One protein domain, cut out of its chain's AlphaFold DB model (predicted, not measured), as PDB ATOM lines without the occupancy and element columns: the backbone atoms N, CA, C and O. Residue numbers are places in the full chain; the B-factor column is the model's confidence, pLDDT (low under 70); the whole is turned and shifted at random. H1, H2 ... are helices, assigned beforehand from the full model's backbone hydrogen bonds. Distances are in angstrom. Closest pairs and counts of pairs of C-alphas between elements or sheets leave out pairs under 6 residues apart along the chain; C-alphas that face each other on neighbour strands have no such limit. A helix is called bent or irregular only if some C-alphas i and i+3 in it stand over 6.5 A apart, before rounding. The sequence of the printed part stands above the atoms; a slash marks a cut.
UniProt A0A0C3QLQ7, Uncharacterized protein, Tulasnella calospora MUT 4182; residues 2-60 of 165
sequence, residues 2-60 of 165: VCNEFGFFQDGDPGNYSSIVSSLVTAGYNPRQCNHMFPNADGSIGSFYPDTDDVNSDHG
ATOM      1  N   VAL A   2      42.183 -43.342 -44.270       92.94
ATOM      2  CA  VAL A   2      41.071 -43.509 -43.295       92.94
ATOM      3  C   VAL A   2      41.110 -44.866 -42.578       92.94
ATOM      4  O   VAL A   2      40.820 -44.924 -41.393       92.94
ATOM      5  N   CYS A   3      41.534 -45.930 -43.267       93.44
ATOM      6  CA  CYS A   3      41.607 -47.293 -42.723       93.44
ATOM      7  C   CYS A   3      42.799 -47.572 -41.787       93.44
ATOM      8  O   CYS A   3      42.844 -48.638 -41.188       93.44
ATOM      9  N   ASN A   4      43.766 -46.657 -41.694       92.75
ATOM     10  CA  ASN A   4      45.005 -46.850 -40.929       92.75
ATOM     11  C   ASN A   4      45.385 -45.643 -40.058       92.75
ATOM     12  O   ASN A   4      46.027 -45.842 -39.042       92.75
ATOM     13  N   GLU A   5      44.981 -44.422 -40.415       94.12
ATOM     14  CA  GLU A   5      45.400 -43.203 -39.714       94.12
ATOM     15  C   GLU A   5      44.192 -42.430 -39.172       94.12
ATOM     16  O   GLU A   5      43.976 -42.344 -37.972       94.12
ATOM     17  N   PHE A   6      43.368 -41.855 -40.052       92.19
ATOM     18  CA  PHE A   6      42.411 -40.822 -39.637       92.19
ATOM     19  C   PHE A   6      41.169 -41.352 -38.929       92.19
ATOM     20  O   PHE A   6      40.554 -40.603 -38.176       92.19
ATOM     21  N   GLY A   7      40.735 -42.579 -39.238       92.81
ATOM     22  CA  GLY A   7      39.506 -43.163 -38.680       92.81
ATOM     23  C   GLY A   7      38.253 -42.302 -38.870       92.81
ATOM     24  O   GLY A   7      37.277 -42.440 -38.136       92.81
ATOM     25  N   PHE A   8      38.276 -41.377 -39.832       91.94
ATOM     26  CA  PHE A   8      37.233 -40.384 -40.024       91.94
ATOM     27  C   PHE A   8      36.066 -40.954 -40.831       91.94
ATOM     28  O   PHE A   8      35.889 -40.639 -42.010       91.94
ATOM     29  N   PHE A   9      35.300 -41.833 -40.194       92.75
ATOM     30  CA  PHE A   9      34.159 -42.513 -40.789       92.75
ATOM     31  C   PHE A   9      32.875 -41.683 -40.664       92.75
ATOM     32  O   PHE A   9      32.597 -41.075 -39.631       92.75
ATOM     33  N   GLN A  10      32.083 -41.637 -41.738       91.94
ATOM     34  CA  GLN A  10      30.781 -40.964 -41.767       91.94
ATOM     35  C   GLN A  10      29.692 -41.961 -41.356       91.94
ATOM     36  O   GLN A  10      28.877 -42.386 -42.175       91.94
ATOM     37  N   ASP A  11      29.741 -42.369 -40.092       92.12
ATOM     38  CA  ASP A  11      28.840 -43.374 -39.532       92.12
ATOM     39  C   ASP A  11      27.415 -42.836 -39.326       92.12
ATOM     40  O   ASP A  11      27.163 -41.627 -39.287       92.12
ATOM     41  N   GLY A  12      26.469 -43.765 -39.194       92.88
ATOM     42  CA  GLY A  12      25.119 -43.473 -38.732       92.88
ATOM     43  C   GLY A  12      25.074 -43.167 -37.238       92.88
ATOM     44  O   GLY A  12      26.074 -43.257 -36.531       92.88
ATOM     45  N   ASP A  13      23.884 -42.818 -36.756       91.19
ATOM     46  CA  ASP A  13      23.618 -42.579 -35.337       91.19
ATOM     47  C   ASP A  13      22.956 -43.838 -34.738       91.19
ATOM     48  O   ASP A  13      21.782 -44.108 -35.023       91.19
ATOM     49  N   PRO A  14      23.693 -44.691 -33.992       89.50
ATOM     50  CA  PRO A  14      23.162 -45.963 -33.514       89.50
ATOM     51  C   PRO A  14      21.916 -45.767 -32.643       89.50
ATOM     52  O   PRO A  14      21.925 -45.022 -31.669       89.50
ATOM     53  N   GLY A  15      20.831 -46.462 -32.987       88.75
ATOM     54  CA  GLY A  15      19.539 -46.334 -32.302       88.75
ATOM     55  C   GLY A  15      18.656 -45.182 -32.797       88.75
ATOM     56  O   GLY A  15      17.481 -45.133 -32.440       88.75
ATOM     57  N   ASN A  16      19.160 -44.303 -33.667       90.38
ATOM     58  CA  ASN A  16      18.378 -43.243 -34.294       90.38
ATOM     59  C   ASN A  16      18.092 -43.574 -35.765       90.38
ATOM     60  O   ASN A  16      18.885 -43.307 -36.661       90.38
ATOM     61  N   TYR A  17      16.913 -44.130 -36.032       84.44
ATOM     62  CA  TYR A  17      16.493 -44.502 -37.389       84.44
ATOM     63  C   TYR A  17      16.107 -43.308 -38.279       84.44
ATOM     64  O   TYR A  17      15.743 -43.503 -39.435       84.44
ATOM     65  N   SER A  18      16.170 -42.078 -37.759       90.06
ATOM     66  CA  SER A  18      15.925 -40.850 -38.519       90.06
ATOM     67  C   SER A  18      17.208 -40.174 -39.015       90.06
ATOM     68  O   SER A  18      17.131 -39.103 -39.619       90.06
ATOM     69  N   SER A  19      18.391 -40.752 -38.771       89.94
ATOM     70  CA  SER A  19      19.642 -40.236 -39.333       89.94
ATOM     71  C   SER A  19      19.708 -40.418 -40.854       89.94
ATOM     72  O   SER A  19      19.126 -41.340 -41.418       89.94
ATOM     73  N   ILE A  20      20.456 -39.537 -41.529       91.69
ATOM     74  CA  ILE A  20      20.667 -39.604 -42.988       91.69
ATOM     75  C   ILE A  20      21.411 -40.891 -43.373       91.69
ATOM     76  O   ILE A  20      21.084 -41.529 -44.370       91.69
ATOM     77  N   VAL A  21      22.418 -41.270 -42.583       93.31
ATOM     78  CA  VAL A  21      23.153 -42.529 -42.741       93.31
ATOM     79  C   VAL A  21      22.463 -43.604 -41.905       93.31
ATOM     80  O   VAL A  21      22.050 -43.333 -40.780       93.31
ATOM     81  N   SER A  22      22.341 -44.816 -42.447       93.56
ATOM     82  CA  SER A  22      21.736 -45.955 -41.746       93.56
ATOM     83  C   SER A  22      22.402 -46.206 -40.390       93.56
ATOM     84  O   SER A  22      23.627 -46.276 -40.308       93.56
ATOM     85  N   SER A  23      21.600 -46.436 -39.347       93.69
ATOM     86  CA  SER A  23      22.080 -46.773 -37.997       93.69
ATOM     87  C   SER A  23      22.833 -48.112 -37.923       93.69
ATOM     88  O   SER A  23      23.470 -48.408 -36.914       93.69
ATOM     89  N   LEU A  24      22.799 -48.915 -38.997       92.12
ATOM     90  CA  LEU A  24      23.595 -50.138 -39.144       92.12
ATOM     91  C   LEU A  24      25.048 -49.864 -39.573       92.12
ATOM     92  O   LEU A  24      25.912 -50.729 -39.403       92.12
ATOM     93  N   VAL A  25      25.335 -48.676 -40.111       94.44
ATOM     94  CA  VAL A  25      26.701 -48.225 -40.408       94.44
ATOM     95  C   VAL A  25      27.292 -47.678 -39.112       94.44
ATOM     96  O   VAL A  25      27.095 -46.519 -38.763       94.44
ATOM     97  N   THR A  26      27.955 -48.551 -38.360       92.56
ATOM     98  CA  THR A  26      28.550 -48.243 -37.050       92.56
ATOM     99  C   THR A  26      30.057 -48.004 -37.155       92.56
ATOM    100  O   THR A  26      30.683 -48.406 -38.134       92.56
ATOM    101  N   ALA A  27      30.674 -47.499 -36.085       89.31
ATOM    102  CA  ALA A  27      32.133 -47.369 -35.996       89.31
ATOM    103  C   ALA A  27      32.891 -48.691 -36.215       89.31
ATOM    104  O   ALA A  27      34.022 -48.681 -36.684       89.31
ATOM    105  N   GLY A  28      32.274 -49.846 -35.934       91.62
ATOM    106  CA  GLY A  28      32.852 -51.163 -36.229       91.62
ATOM    107  C   GLY A  28      32.571 -51.677 -37.647       91.62
ATOM    108  O   GLY A  28      33.124 -52.701 -38.050       91.62
ATOM    109  N   TYR A  29      31.690 -51.021 -38.409       94.50
ATOM    110  CA  TYR A  29      31.381 -51.385 -39.792       94.50
ATOM    111  C   TYR A  29      32.531 -51.039 -40.731       94.50
ATOM    112  O   TYR A  29      32.994 -51.907 -41.471       94.50
ATOM    113  N   ASN A  30      33.020 -49.804 -40.672       93.56
ATOM    114  CA  ASN A  30      34.034 -49.325 -41.601       93.56
ATOM    115  C   ASN A  30      35.402 -50.020 -41.452       93.56
ATOM    116  O   ASN A  30      35.928 -50.462 -42.473       93.56
ATOM    117  N   PRO A  31      35.951 -50.254 -40.242       93.50
ATOM    118  CA  PRO A  31      37.169 -51.051 -40.073       93.50
ATOM    119  C   PRO A  31      37.045 -52.469 -40.645       93.50
ATOM    120  O   PRO A  31      37.978 -52.984 -41.255       93.50
ATOM    121  N   ARG A  32      35.870 -53.101 -40.534       94.56
ATOM    122  CA  ARG A  32      35.625 -54.397 -41.182       94.56
ATOM    123  C   ARG A  32      35.681 -54.287 -42.705       94.56
ATOM    124  O   ARG A  32      36.327 -55.118 -43.331       94.56
ATOM    125  N   GLN A  33      35.053 -53.269 -43.300       94.94
ATOM    126  CA  GLN A  33      35.146 -53.043 -44.749       94.94
ATOM    127  C   GLN A  33      36.593 -52.802 -45.190       94.94
ATOM    128  O   GLN A  33      37.040 -53.418 -46.153       94.94
ATOM    129  N   CYS A  34      37.348 -51.989 -44.446       95.38
ATOM    130  CA  CYS A  34      38.771 -51.765 -44.686       95.38
ATOM    131  C   CYS A  34      39.551 -53.083 -44.773       95.38
ATOM    132  O   CYS A  34      40.290 -53.294 -45.727       95.38
ATOM    133  N   ASN A  35      39.324 -54.000 -43.835       95.62
ATOM    134  CA  ASN A  35      40.018 -55.287 -43.797       95.62
ATOM    135  C   ASN A  35      39.630 -56.252 -44.924       95.62
ATOM    136  O   ASN A  35      40.423 -57.117 -45.291       95.62
ATOM    137  N   HIS A  36      38.442 -56.098 -45.510       94.94
ATOM    138  CA  HIS A  36      38.064 -56.835 -46.718       94.94
ATOM    139  C   HIS A  36      38.616 -56.198 -47.999       94.94
ATOM    140  O   HIS A  36      38.985 -56.916 -48.923       94.94
ATOM    141  N   MET A  37      38.664 -54.865 -48.072       94.75
ATOM    142  CA  MET A  37      39.141 -54.133 -49.254       94.75
ATOM    143  C   MET A  37      40.666 -54.135 -49.377       94.75
ATOM    144  O   MET A  37      41.195 -54.093 -50.486       94.75
ATOM    145  N   PHE A  38      41.360 -54.186 -48.243       94.06
ATOM    146  CA  PHE A  38      42.812 -54.207 -48.149       94.06
ATOM    147  C   PHE A  38      43.232 -55.499 -47.435       94.06
ATOM    148  O   PHE A  38      43.424 -55.484 -46.221       94.06
ATOM    149  N   PRO A  39      43.304 -56.638 -48.146       93.56
ATOM    150  CA  PRO A  39      43.796 -57.883 -47.572       93.56
ATOM    151  C   PRO A  39      45.313 -57.831 -47.348       93.56
ATOM    152  O   PRO A  39      46.021 -56.991 -47.911       93.56
ATOM    153  N   ASN A  40      45.819 -58.762 -46.546       93.12
ATOM    154  CA  ASN A  40      47.256 -58.976 -46.408       93.12
ATOM    155  C   ASN A  40      47.848 -59.527 -47.718       93.12
ATOM    156  O   ASN A  40      47.131 -60.008 -48.599       93.12
ATOM    157  N   ALA A  41      49.177 -59.497 -47.842       93.56
ATOM    158  CA  ALA A  41      49.874 -59.968 -49.044       93.56
ATOM    159  C   ALA A  41      49.631 -61.458 -49.359       93.56
ATOM    160  O   ALA A  41      49.751 -61.870 -50.510       93.56
ATOM    161  N   ASP A  42      49.272 -62.255 -48.350       95.25
ATOM    162  CA  ASP A  42      48.915 -63.671 -48.482       95.25
ATOM    163  C   ASP A  42      47.436 -63.902 -48.859       95.25
ATOM    164  O   ASP A  42      46.996 -65.045 -48.969       95.25
ATOM    165  N   GLY A  43      46.661 -62.832 -49.059       93.25
ATOM    166  CA  GLY A  43      45.237 -62.883 -49.389       93.25
ATOM    167  C   GLY A  43      44.306 -63.083 -48.190       93.25
ATOM    168  O   GLY A  43      43.089 -63.133 -48.376       93.25
ATOM    169  N   SER A  44      44.832 -63.178 -46.964       95.44
ATOM    170  CA  SER A  44      44.004 -63.200 -45.756       95.44
ATOM    171  C   SER A  44      43.350 -61.836 -45.488       95.44
ATOM    172  O   SER A  44      43.808 -60.796 -45.969       95.44
ATOM    173  N   ILE A  45      42.255 -61.835 -44.719       94.69
ATOM    174  CA  ILE A  45      41.573 -60.602 -44.293       94.69
ATOM    175  C   ILE A  45      42.579 -59.707 -43.559       94.69
ATOM    176  O   ILE A  45      43.335 -60.181 -42.709       94.69
ATOM    177  N   GLY A  46      42.572 -58.413 -43.883       92.81
ATOM    178  CA  GLY A  46      43.422 -57.429 -43.228       92.81
ATOM    179  C   GLY A  46      43.192 -57.367 -41.714       92.81
ATOM    180  O   GLY A  46      42.161 -57.790 -41.190       92.81
ATOM    181  N   SER A  47      44.159 -56.803 -40.997       89.75
ATOM    182  CA  SER A  47      44.058 -56.534 -39.550       89.75
ATOM    183  C   SER A  47      44.296 -55.057 -39.225       89.75
ATOM    184  O   SER A  47      44.809 -54.692 -38.174       89.75
ATOM    185  N   PHE A  48      43.912 -54.191 -40.156       87.69
ATOM    186  CA  PHE A  48      44.017 -52.748 -40.061       87.69
ATOM    187  C   PHE A  48      42.920 -52.180 -39.161       87.69
ATOM    188  O   PHE A  48      41.725 -52.459 -39.323       87.69
ATOM    189  N   TYR A  49      43.345 -51.334 -38.231       91.75
ATOM    190  CA  TYR A  49      42.487 -50.436 -37.478       91.75
ATOM    191  C   TYR A  49      43.131 -49.046 -37.509       91.75
ATOM    192  O   TYR A  49      44.359 -48.968 -37.434       91.75
ATOM    193  N   PRO A  50      42.360 -47.958 -37.660       93.88
ATOM    194  CA  PRO A  50      42.947 -46.630 -37.716       93.88
ATOM    195  C   PRO A  50      43.576 -46.241 -36.379       93.88
ATOM    196  O   PRO A  50      42.886 -46.234 -35.359       93.88
ATOM    197  N   ASP A  51      44.855 -45.882 -36.397       94.94
ATOM    198  CA  ASP A  51      45.565 -45.384 -35.224       94.94
ATOM    199  C   ASP A  51      45.347 -43.877 -35.063       94.94
ATOM    200  O   ASP A  51      46.204 -43.037 -35.349       94.94
ATOM    201  N   THR A  52      44.127 -43.518 -34.667       94.56
ATOM    202  CA  THR A  52      43.745 -42.110 -34.541       94.56
ATOM    203  C   THR A  52      44.480 -41.407 -33.411       94.56
ATOM    204  O   THR A  52      44.623 -40.184 -33.453       94.56
ATOM    205  N   ASP A  53      44.903 -42.144 -32.388       95.12
ATOM    206  CA  ASP A  53      45.533 -41.573 -31.203       95.12
ATOM    207  C   ASP A  53      46.971 -41.163 -31.508       95.12
ATOM    208  O   ASP A  53      47.317 -39.999 -31.272       95.12
ATOM    209  N   ASP A  54      47.761 -42.043 -32.132       96.50
ATOM    210  CA  ASP A  54      49.129 -41.708 -32.536       96.50
ATOM    211  C   ASP A  54      49.127 -40.614 -33.603       96.50
ATOM    212  O   ASP A  54      49.834 -39.618 -33.463       96.50
ATOM    213  N   VAL A  55      48.232 -40.683 -34.594       95.88
ATOM    214  CA  VAL A  55      48.091 -39.622 -35.606       95.88
ATOM    215  C   VAL A  55      47.757 -38.275 -34.965       95.88
ATOM    216  O   VAL A  55      48.345 -37.246 -35.309       95.88
ATOM    217  N   ASN A  56      46.820 -38.238 -34.013       95.88
ATOM    218  CA  ASN A  56      46.505 -36.996 -33.315       95.88
ATOM    219  C   ASN A  56      47.688 -36.503 -32.477       95.88
ATOM    220  O   ASN A  56      47.923 -35.293 -32.445       95.88
ATOM    221  N   SER A  57      48.413 -37.403 -31.809       96.38
ATOM    222  CA  SER A  57      49.607 -37.097 -31.018       96.38
ATOM    223  C   SER A  57      50.713 -36.491 -31.889       96.38
ATOM    224  O   SER A  57      51.146 -35.359 -31.641       96.38
ATOM    225  N   ASP A  58      51.070 -37.170 -32.979       96.12
ATOM    226  CA  ASP A  58      52.112 -36.783 -33.934       96.12
ATOM    227  C   ASP A  58      51.813 -35.445 -34.618       96.12
ATOM    228  O   ASP A  58      52.715 -34.652 -34.906       96.12
ATOM    229  N   HIS A  59      50.530 -35.134 -34.819       94.44
ATOM    230  CA  HIS A  59      50.078 -33.873 -35.407       94.44
ATOM    231  C   HIS A  59      49.695 -32.800 -34.377       94.44
ATOM    232  O   HIS A  59      48.964 -31.853 -34.687       94.44
ATOM    233  N   GLY A  60      50.248 -32.879 -33.164       94.38
ATOM    234  CA  GLY A  60      50.209 -31.793 -32.184       94.38
ATOM    235  C   GLY A  60      49.033 -31.844 -31.208       94.38
ATOM    236  O   GLY A  60      48.698 -30.821 -30.609       94.38
TER     237      GLY A  60
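Overview. This is residues 2 to 60 of the 165 residues of an uncharacterized protein of Tulasnella calospora MUT 4182 (UniProt A0A0C3QLQ7). With little regular structure, this is a flat, three-cornered model made mostly of loops: the longest helix, H2, lies between a long loop reaching Ser 18 at one corner and a second loop turning at Asp 42 at another, with H3 toward the third. The printed part has 59 residues with three named helices, H1, H2 and H3 along the chain, no named strand, and the class all helix, though the named elements hold only 21 residues. It is loose, with a radius of gyration of the C-alphas of 13.6 A and spans of 39 by 35 by 13 A.

Along the chain. H2, residues 29 to 37, is 12.5 A long, with C-alpha 29 at (31.381, -51.385, -39.792). H1 is residues 2 to 6, 4.7 A, and irregular: C-alphas 3 and 6 are 7.2 A apart. H3, residues 52 to 58, is 9.9 A long, ending at C-alpha 58 (52.112, -36.783, -33.934).

Arrangement. H2 and H1 only just touch, with 3 pairs of C-alphas within 8 A; the closest C-alphas, of Cys 34 and Cys 3, are 5.6 A apart. H1 touches H3, the closest C-alphas being those of Phe 6 and Thr 52, 5.4 A. H2 and H3 are apart. Each O i to N i+4 pair is within hydrogen-bond range in H2 and H3; in H1 0 of 1 is, and 0 of 2 O i to N i+3 pairs.

Size, cuts and confidence. The C-alphas farthest apart, of Ser 18 and Asp 42, are 41.3 A apart. Both links, residues 7 to 28 and 38 to 51, are long. The printed part has no cut, and no printed residue is under 70 in pLDDT.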